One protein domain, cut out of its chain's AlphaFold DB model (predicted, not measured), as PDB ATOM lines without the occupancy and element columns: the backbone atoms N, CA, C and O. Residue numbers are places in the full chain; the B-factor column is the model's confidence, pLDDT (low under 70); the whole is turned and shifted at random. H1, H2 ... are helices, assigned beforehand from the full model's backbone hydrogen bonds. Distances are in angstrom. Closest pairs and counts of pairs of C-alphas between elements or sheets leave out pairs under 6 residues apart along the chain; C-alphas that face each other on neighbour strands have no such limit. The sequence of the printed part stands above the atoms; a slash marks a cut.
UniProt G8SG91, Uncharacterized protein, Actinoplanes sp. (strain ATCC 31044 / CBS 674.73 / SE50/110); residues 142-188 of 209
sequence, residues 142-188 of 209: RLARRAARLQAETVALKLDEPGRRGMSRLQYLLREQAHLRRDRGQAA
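Overview. This is residues 142 to 188 of the 209 residues of an uncharacterized protein of Actinoplanes sp. (strain ATCC 31044 / CBS 674.73 / SE50/110) (UniProt G8SG91). Two long helices make an open V, joined at its point by a loop, with the space between the arms empty. H1 runs toward the point and H2 runs away from it. The printed part has 47 residues, with two named helices in the order H1, H2 and no named strand: all helix. It is extended, with a radius of gyration of the C-alphas of 14.8 A, and flat, spanning 35 by 35 by 6 A.

Arrangement. H1, residues 142 to 160, and H2, residues 166 to 188, are close but not clearly touching; their closest C-alphas, those of Leu 159 and Gly 166, are 7.4 A apart. Their lines stand at a steep tilt of 51 degrees, opposite ways. Every O i to N i+4 pair is within hydrogen-bond range in H1 and H2.

Along the chain. H1 begins at C-alpha 142, (67.083, 129.566, 61.701), and measures 26.9 A. H2 measures 32.4 A and ends at C-alpha 188, (52.180, 131.814, 91.361).

Size, cuts and confidence. The C-alphas farthest apart, those of Pro 162 and Ala 188, are 38.9 A apart. The printed part has no cut, and the link is tight. Model confidence is under 70 at residues 158 to 170 and 180 to 188.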
ATOM      1  N   ARG A 142      67.284 130.847  62.406       82.62
ATOM      2  CA  ARG A 142      67.083 129.566  61.701       82.62
ATOM      3  C   ARG A 142      68.138 128.532  62.087       82.62
ATOM      4  O   ARG A 142      67.782 127.371  62.264       82.62
ATOM      5  N   LEU A 143      69.397 128.943  62.225       86.31
ATOM      6  CA  LEU A 143      70.481 128.060  62.660       86.31
ATOM      7  C   LEU A 143      70.273 127.602  64.106       86.31
ATOM      8  O   LEU A 143      70.329 126.404  64.362       86.31
ATOM      9  N   ALA A 144      69.900 128.516  65.007       85.69
ATOM     10  CA  ALA A 144      69.558 128.186  66.390       85.69
ATOM     11  C   ALA A 144      68.401 127.173  66.471       85.69
ATOM     12  O   ALA A 144      68.488 126.183  67.193       85.69
ATOM     13  N   ARG A 145      67.341 127.353  65.665       88.19
ATOM     14  CA  ARG A 145      66.228 126.387  65.603       88.19
ATOM     15  C   ARG A 145      66.634 125.026  65.041       88.19
ATOM     16  O   ARG A 145      66.111 124.016  65.496       88.19
ATOM     17  N   ARG A 146      67.536 124.978  64.056       88.00
ATOM     18  CA  ARG A 146      68.058 123.709  63.521       88.00
ATOM     19  C   ARG A 146      68.918 122.983  64.551       88.00
ATOM     20  O   ARG A 146      68.709 121.795  64.750       88.00
ATOM     21  N   ALA A 147      69.804 123.698  65.239       86.94
ATOM     22  CA  ALA A 147      70.614 123.135  66.316       86.94
ATOM     23  C   ALA A 147      69.733 122.535  67.427       86.94
ATOM     24  O   ALA A 147      69.933 121.385  67.807       86.94
ATOM     25  N   ALA A 148      68.690 123.258  67.852       85.56
ATOM     26  CA  ALA A 148      67.737 122.769  68.849       85.56
ATOM     27  C   ALA A 148      66.972 121.508  68.396       85.56
ATOM     28  O   ALA A 148      66.717 120.618  69.203       85.56
ATOM     29  N   ARG A 149      66.624 121.397  67.105       87.12
ATOM     30  CA  ARG A 149      65.969 120.196  66.549       87.12
ATOM     31  C   ARG A 149      66.893 118.984  66.534       87.12
ATOM     32  O   ARG A 149      66.486 117.926  66.991       87.12
ATOM     33  N   LEU A 150      68.135 119.153  66.085       87.81
ATOM     34  CA  LEU A 150      69.128 118.073  66.070       87.81
ATOM     35  C   LEU A 150      69.457 117.589  67.490       87.81
ATOM     36  O   LEU A 150      69.646 116.397  67.723       87.81
ATOM     37  N   GLN A 151      69.475 118.501  68.465       86.12
ATOM     38  CA  GLN A 151      69.581 118.144  69.881       86.12
ATOM     39  C   GLN A 151      68.364 117.342  70.367       86.12
ATOM     40  O   GLN A 151      68.534 116.357  71.076       86.12
ATOM     41  N   ALA A 152      67.145 117.712  69.970       83.38
ATOM     42  CA  ALA A 152      65.944 116.960  70.336       83.38
ATOM     43  C   ALA A 152      65.911 115.562  69.692       83.38
ATOM     44  O   ALA A 152      65.579 114.594  70.369       83.38
ATOM     45  N   GLU A 153      66.302 115.443  68.421       83.19
ATOM     46  CA  GLU A 153      66.390 114.164  67.702       83.19
ATOM     47  C   GLU A 153      67.455 113.244  68.309       83.19
ATOM     48  O   GLU A 153      67.189 112.075  68.561       83.19
ATOM     49  N   THR A 154      68.641 113.766  68.631       77.50
ATOM     50  CA  THR A 154      69.692 112.976  69.299       77.50
ATOM     51  C   THR A 154      69.303 112.550  70.714       77.50
ATOM     52  O   THR A 154      69.643 111.441  71.125       77.50
ATOM     53  N   VAL A 155      68.575 113.387  71.461       76.25
ATOM     54  CA  VAL A 155      68.002 112.993  72.756       76.25
ATOM     55  C   VAL A 155      66.953 111.905  72.557       76.25
ATOM     56  O   VAL A 155      67.036 110.892  73.235       76.25
ATOM     57  N   ALA A 156      66.028 112.053  71.607       76.31
ATOM     58  CA  ALA A 156      65.014 111.041  71.316       76.31
ATOM     59  C   ALA A 156      65.632 109.690  70.912       76.31
ATOM     60  O   ALA A 156      65.222 108.663  71.436       76.31
ATOM     61  N   LEU A 157      66.675 109.690  70.077       77.94
ATOM     62  CA  LEU A 157      67.410 108.476  69.698       77.94
ATOM     63  C   LEU A 157      68.134 107.830  70.889       77.94
ATOM     64  O   LEU A 157      68.121 106.614  71.035       77.94
ATOM     65  N   LYS A 158      68.713 108.630  71.796       69.75
ATOM     66  CA  LYS A 158      69.277 108.118  73.059       69.75
ATOM     67  C   LYS A 158      68.218 107.565  74.015       69.75
ATOM     68  O   LYS A 158      68.567 106.799  74.909       69.75
ATOM     69  N   LEU A 159      66.965 107.996  73.880       65.06
ATOM     70  CA  LEU A 159      65.838 107.474  74.651       65.06
ATOM     71  C   LEU A 159      65.246 106.201  74.029       65.06
ATOM     72  O   LEU A 159      64.641 105.422  74.761       65.06
ATOM     73  N   ASP A 160      65.431 106.002  72.724       61.84
ATOM     74  CA  ASP A 160      64.983 104.821  71.975       61.84
ATOM     75  C   ASP A 160      65.981 103.647  72.050       61.84
ATOM     76  O   ASP A 160      65.615 102.508  71.774       61.84
ATOM     77  N   GLU A 161      67.222 103.889  72.505       62.97
ATOM     78  CA  GLU A 161      68.171 102.838  72.911       62.97
ATOM     79  C   GLU A 161      67.520 101.913  73.963       62.97
ATOM     80  O   GLU A 161      67.281 102.346  75.103       62.97
ATOM     81  N   PRO A 162      67.223 100.635  73.642       55.56
ATOM     82  CA  PRO A 162      66.427  99.765  74.496       55.56
ATOM     83  C   PRO A 162      67.295  99.147  75.599       55.56
ATOM     84  O   PRO A 162      67.477  97.937  75.715       55.56
ATOM     85  N   GLY A 163      67.797  99.998  76.488       57.75
ATOM     86  CA  GLY A 163      68.290  99.617  77.799       57.75
ATOM     87  C   GLY A 163      67.149  99.723  78.802       57.75
ATOM     88  O   GLY A 163      66.891 100.803  79.329       57.75
ATOM     89  N   ARG A 164      66.502  98.589  79.094       58.09
ATOM     90  CA  ARG A 164      65.351  98.315  79.997       58.09
ATOM     91  C   ARG A 164      65.323  99.016  81.385       58.09
ATOM     92  O   ARG A 164      64.417  98.766  82.169       58.09
ATOM     93  N   ARG A 165      66.290  99.882  81.716       59.47
ATOM     94  CA  ARG A 165      66.402 100.687  82.948       59.47
ATOM     95  C   ARG A 165      66.050 102.178  82.771       59.47
ATOM     96  O   ARG A 165      65.837 102.857  83.771       59.47
ATOM     97  N   GLY A 166      65.989 102.707  81.542       58.03
ATOM     98  CA  GLY A 166      65.761 104.142  81.285       58.03
ATOM     99  C   GLY A 166      64.318 104.613  81.506       58.03
ATOM    100  O   GLY A 166      64.094 105.703  82.034       58.03
ATOM    101  N   MET A 167      63.340 103.760  81.183       61.66
ATOM    102  CA  MET A 167      61.910 104.082  81.277       61.66
ATOM    103  C   MET A 167      61.482 104.410  82.716       61.66
ATOM    104  O   MET A 167      60.734 105.359  82.939       61.66
ATOM    105  N   SER A 168      62.019 103.698  83.710       62.28
ATOM    106  CA  SER A 168      61.742 103.941  85.133       62.28
ATOM    107  C   SER A 168      62.255 105.311  85.584       62.28
ATOM    108  O   SER A 168      61.612 105.998  86.374       62.28
ATOM    109  N   ARG A 169      63.403 105.737  85.040       69.75
ATOM    110  CA  ARG A 169      64.026 107.025  85.362       69.75
ATOM    111  C   ARG A 169      63.304 108.183  84.675       69.75
ATOM    112  O   ARG A 169      63.127 109.230  85.284       69.75
ATOM    113  N   LEU A 170      62.820 107.976  83.451       64.44
ATOM    114  CA  LEU A 170      61.957 108.925  82.744       64.44
ATOM    115  C   LEU A 170      60.599 109.083  83.426       64.44
ATOM    116  O   LEU A 170      60.144 110.204  83.608       64.44
ATOM    117  N   GLN A 171      59.973 107.988  83.864       75.94
ATOM    118  CA  GLN A 171      58.723 108.054  84.623       75.94
ATOM    119  C   GLN A 171      58.907 108.768  85.964       75.94
ATOM    120  O   GLN A 171      58.051 109.561  86.354       75.94
ATOM    121  N   TYR A 172      60.037 108.535  86.638       77.00
ATOM    122  CA  TYR A 172      60.390 109.246  87.862       77.00
ATOM    123  C   TYR A 172      60.556 110.753  87.607       77.00
ATOM    124  O   TYR A 172      59.875 111.559  88.234       77.00
ATOM    125  N   LEU A 173      61.357 111.136  86.607       77.38
ATOM    126  CA  LEU A 173      61.611 112.542  86.279       77.38
ATOM    127  C   LEU A 173      60.371 113.266  85.735       77.38
ATOM    128  O   LEU A 173      60.174 114.441  86.028       77.38
ATOM    129  N   LEU A 174      59.509 112.585  84.976       80.50
ATOM    130  CA  LEU A 174      58.243 113.151  84.504       80.50
ATOM    131  C   LEU A 174      57.254 113.364  85.658       80.50
ATOM    132  O   LEU A 174      56.580 114.394  85.686       80.50
ATOM    133  N   ARG A 175      57.196 112.446  86.637       80.69
ATOM    134  CA  ARG A 175      56.421 112.659  87.873       80.69
ATOM    135  C   ARG A 175      56.973 113.822  88.692       80.69
ATOM    136  O   ARG A 175      56.200 114.653  89.157       80.69
ATOM    137  N   GLU A 176      58.288 113.919  88.822       77.50
ATOM    138  CA  GLU A 176      58.941 114.978  89.593       77.50
ATOM    139  C   GLU A 176      58.758 116.362  88.944       77.50
ATOM    140  O   GLU A 176      58.402 117.332  89.612       77.50
ATOM    141  N   GLN A 177      58.855 116.454  87.613       75.31
ATOM    142  CA  GLN A 177      58.554 117.676  86.854       75.31
ATOM    143  C   GLN A 177      57.081 118.099  86.980       75.31
ATOM    144  O   GLN A 177      56.784 119.296  87.032       75.31
ATOM    145  N   ALA A 178      56.152 117.138  87.047       75.50
ATOM    146  CA  ALA A 178      54.733 117.418  87.251       75.50
ATOM    147  C   ALA A 178      54.455 117.981  88.657       75.50
ATOM    148  O   ALA A 178      53.683 118.934  88.781       75.50
ATOM    149  N   HIS A 179      55.128 117.464  89.690       70.81
ATOM    150  CA  HIS A 179      55.062 118.019  91.045       70.81
ATOM    151  C   HIS A 179      55.620 119.447  91.108       70.81
ATOM    152  O   HIS A 179      54.939 120.349  91.585       70.81
ATOM    153  N   LEU A 180      56.784 119.701  90.506       67.69
ATOM    154  CA  LEU A 180      57.402 121.033  90.510       67.69
ATOM    155  C   LEU A 180      56.608 122.079  89.710       67.69
ATOM    156  O   LEU A 180      56.603 123.262  90.056       67.69
ATOM    157  N   ARG A 181      55.913 121.667  88.641       67.06
ATOM    158  CA  ARG A 181      54.962 122.542  87.938       67.06
ATOM    159  C   ARG A 181      53.737 122.861  88.788       67.06
ATOM    160  O   ARG A 181      53.270 123.996  88.732       67.06
ATOM    161  N   ARG A 182      53.234 121.897  89.563       69.94
ATOM    162  CA  ARG A 182      52.111 122.101  90.486       69.94
ATOM    163  C   ARG A 182      52.491 123.082  91.592       69.94
ATOM    164  O   ARG A 182      51.773 124.054  91.787       69.94
ATOM    165  N   ASP A 183      53.671 122.919  92.185       62.56
ATOM    166  CA  ASP A 183      54.176 123.810  93.235       62.56
ATOM    167  C   ASP A 183      54.486 125.217  92.712       62.56
ATOM    168  O   ASP A 183      54.162 126.206  93.368       62.56
ATOM    169  N   ARG A 184      55.033 125.355  91.494       62.38
ATOM    170  CA  ARG A 184      55.185 126.676  90.853       62.38
ATOM    171  C   ARG A 184      53.851 127.324  90.504       62.38
ATOM    172  O   ARG A 184      53.727 128.533  90.662       62.38
ATOM    173  N   GLY A 185      52.876 126.553  90.024       61.44
ATOM    174  CA  GLY A 185      51.528 127.055  89.758       61.44
ATOM    175  C   GLY A 185      50.838 127.529  91.037       61.44
ATOM    176  O   GLY A 185      50.178 128.561  91.035       61.44
ATOM    177  N   GLN A 186      51.064 126.829  92.148       58.59
ATOM    178  CA  GLN A 186      50.506 127.168  93.453       58.59
ATOM    179  C   GLN A 186      51.226 128.367  94.093       58.59
ATOM    180  O   GLN A 186      50.570 129.251  94.634       58.59
ATOM    181  N   ALA A 187      52.550 128.477  93.942       56.53
ATOM    182  CA  ALA A 187      53.318 129.658  94.349       56.53
ATOM    183  C   ALA A 187      53.015 130.905  93.493       56.53
ATOM    184  O   ALA A 187      53.071 132.022  94.005       56.53
ATOM    185  N   ALA A 188      52.682 130.732  92.209       57.72
ATOM    186  CA  ALA A 188      52.180 131.814  91.361       57.72
ATOM    187  C   ALA A 188      50.766 132.245  91.791       57.72
ATOM    188  O   ALA A 188      50.536 133.431  91.989       57.72
TER     189      ALA A 188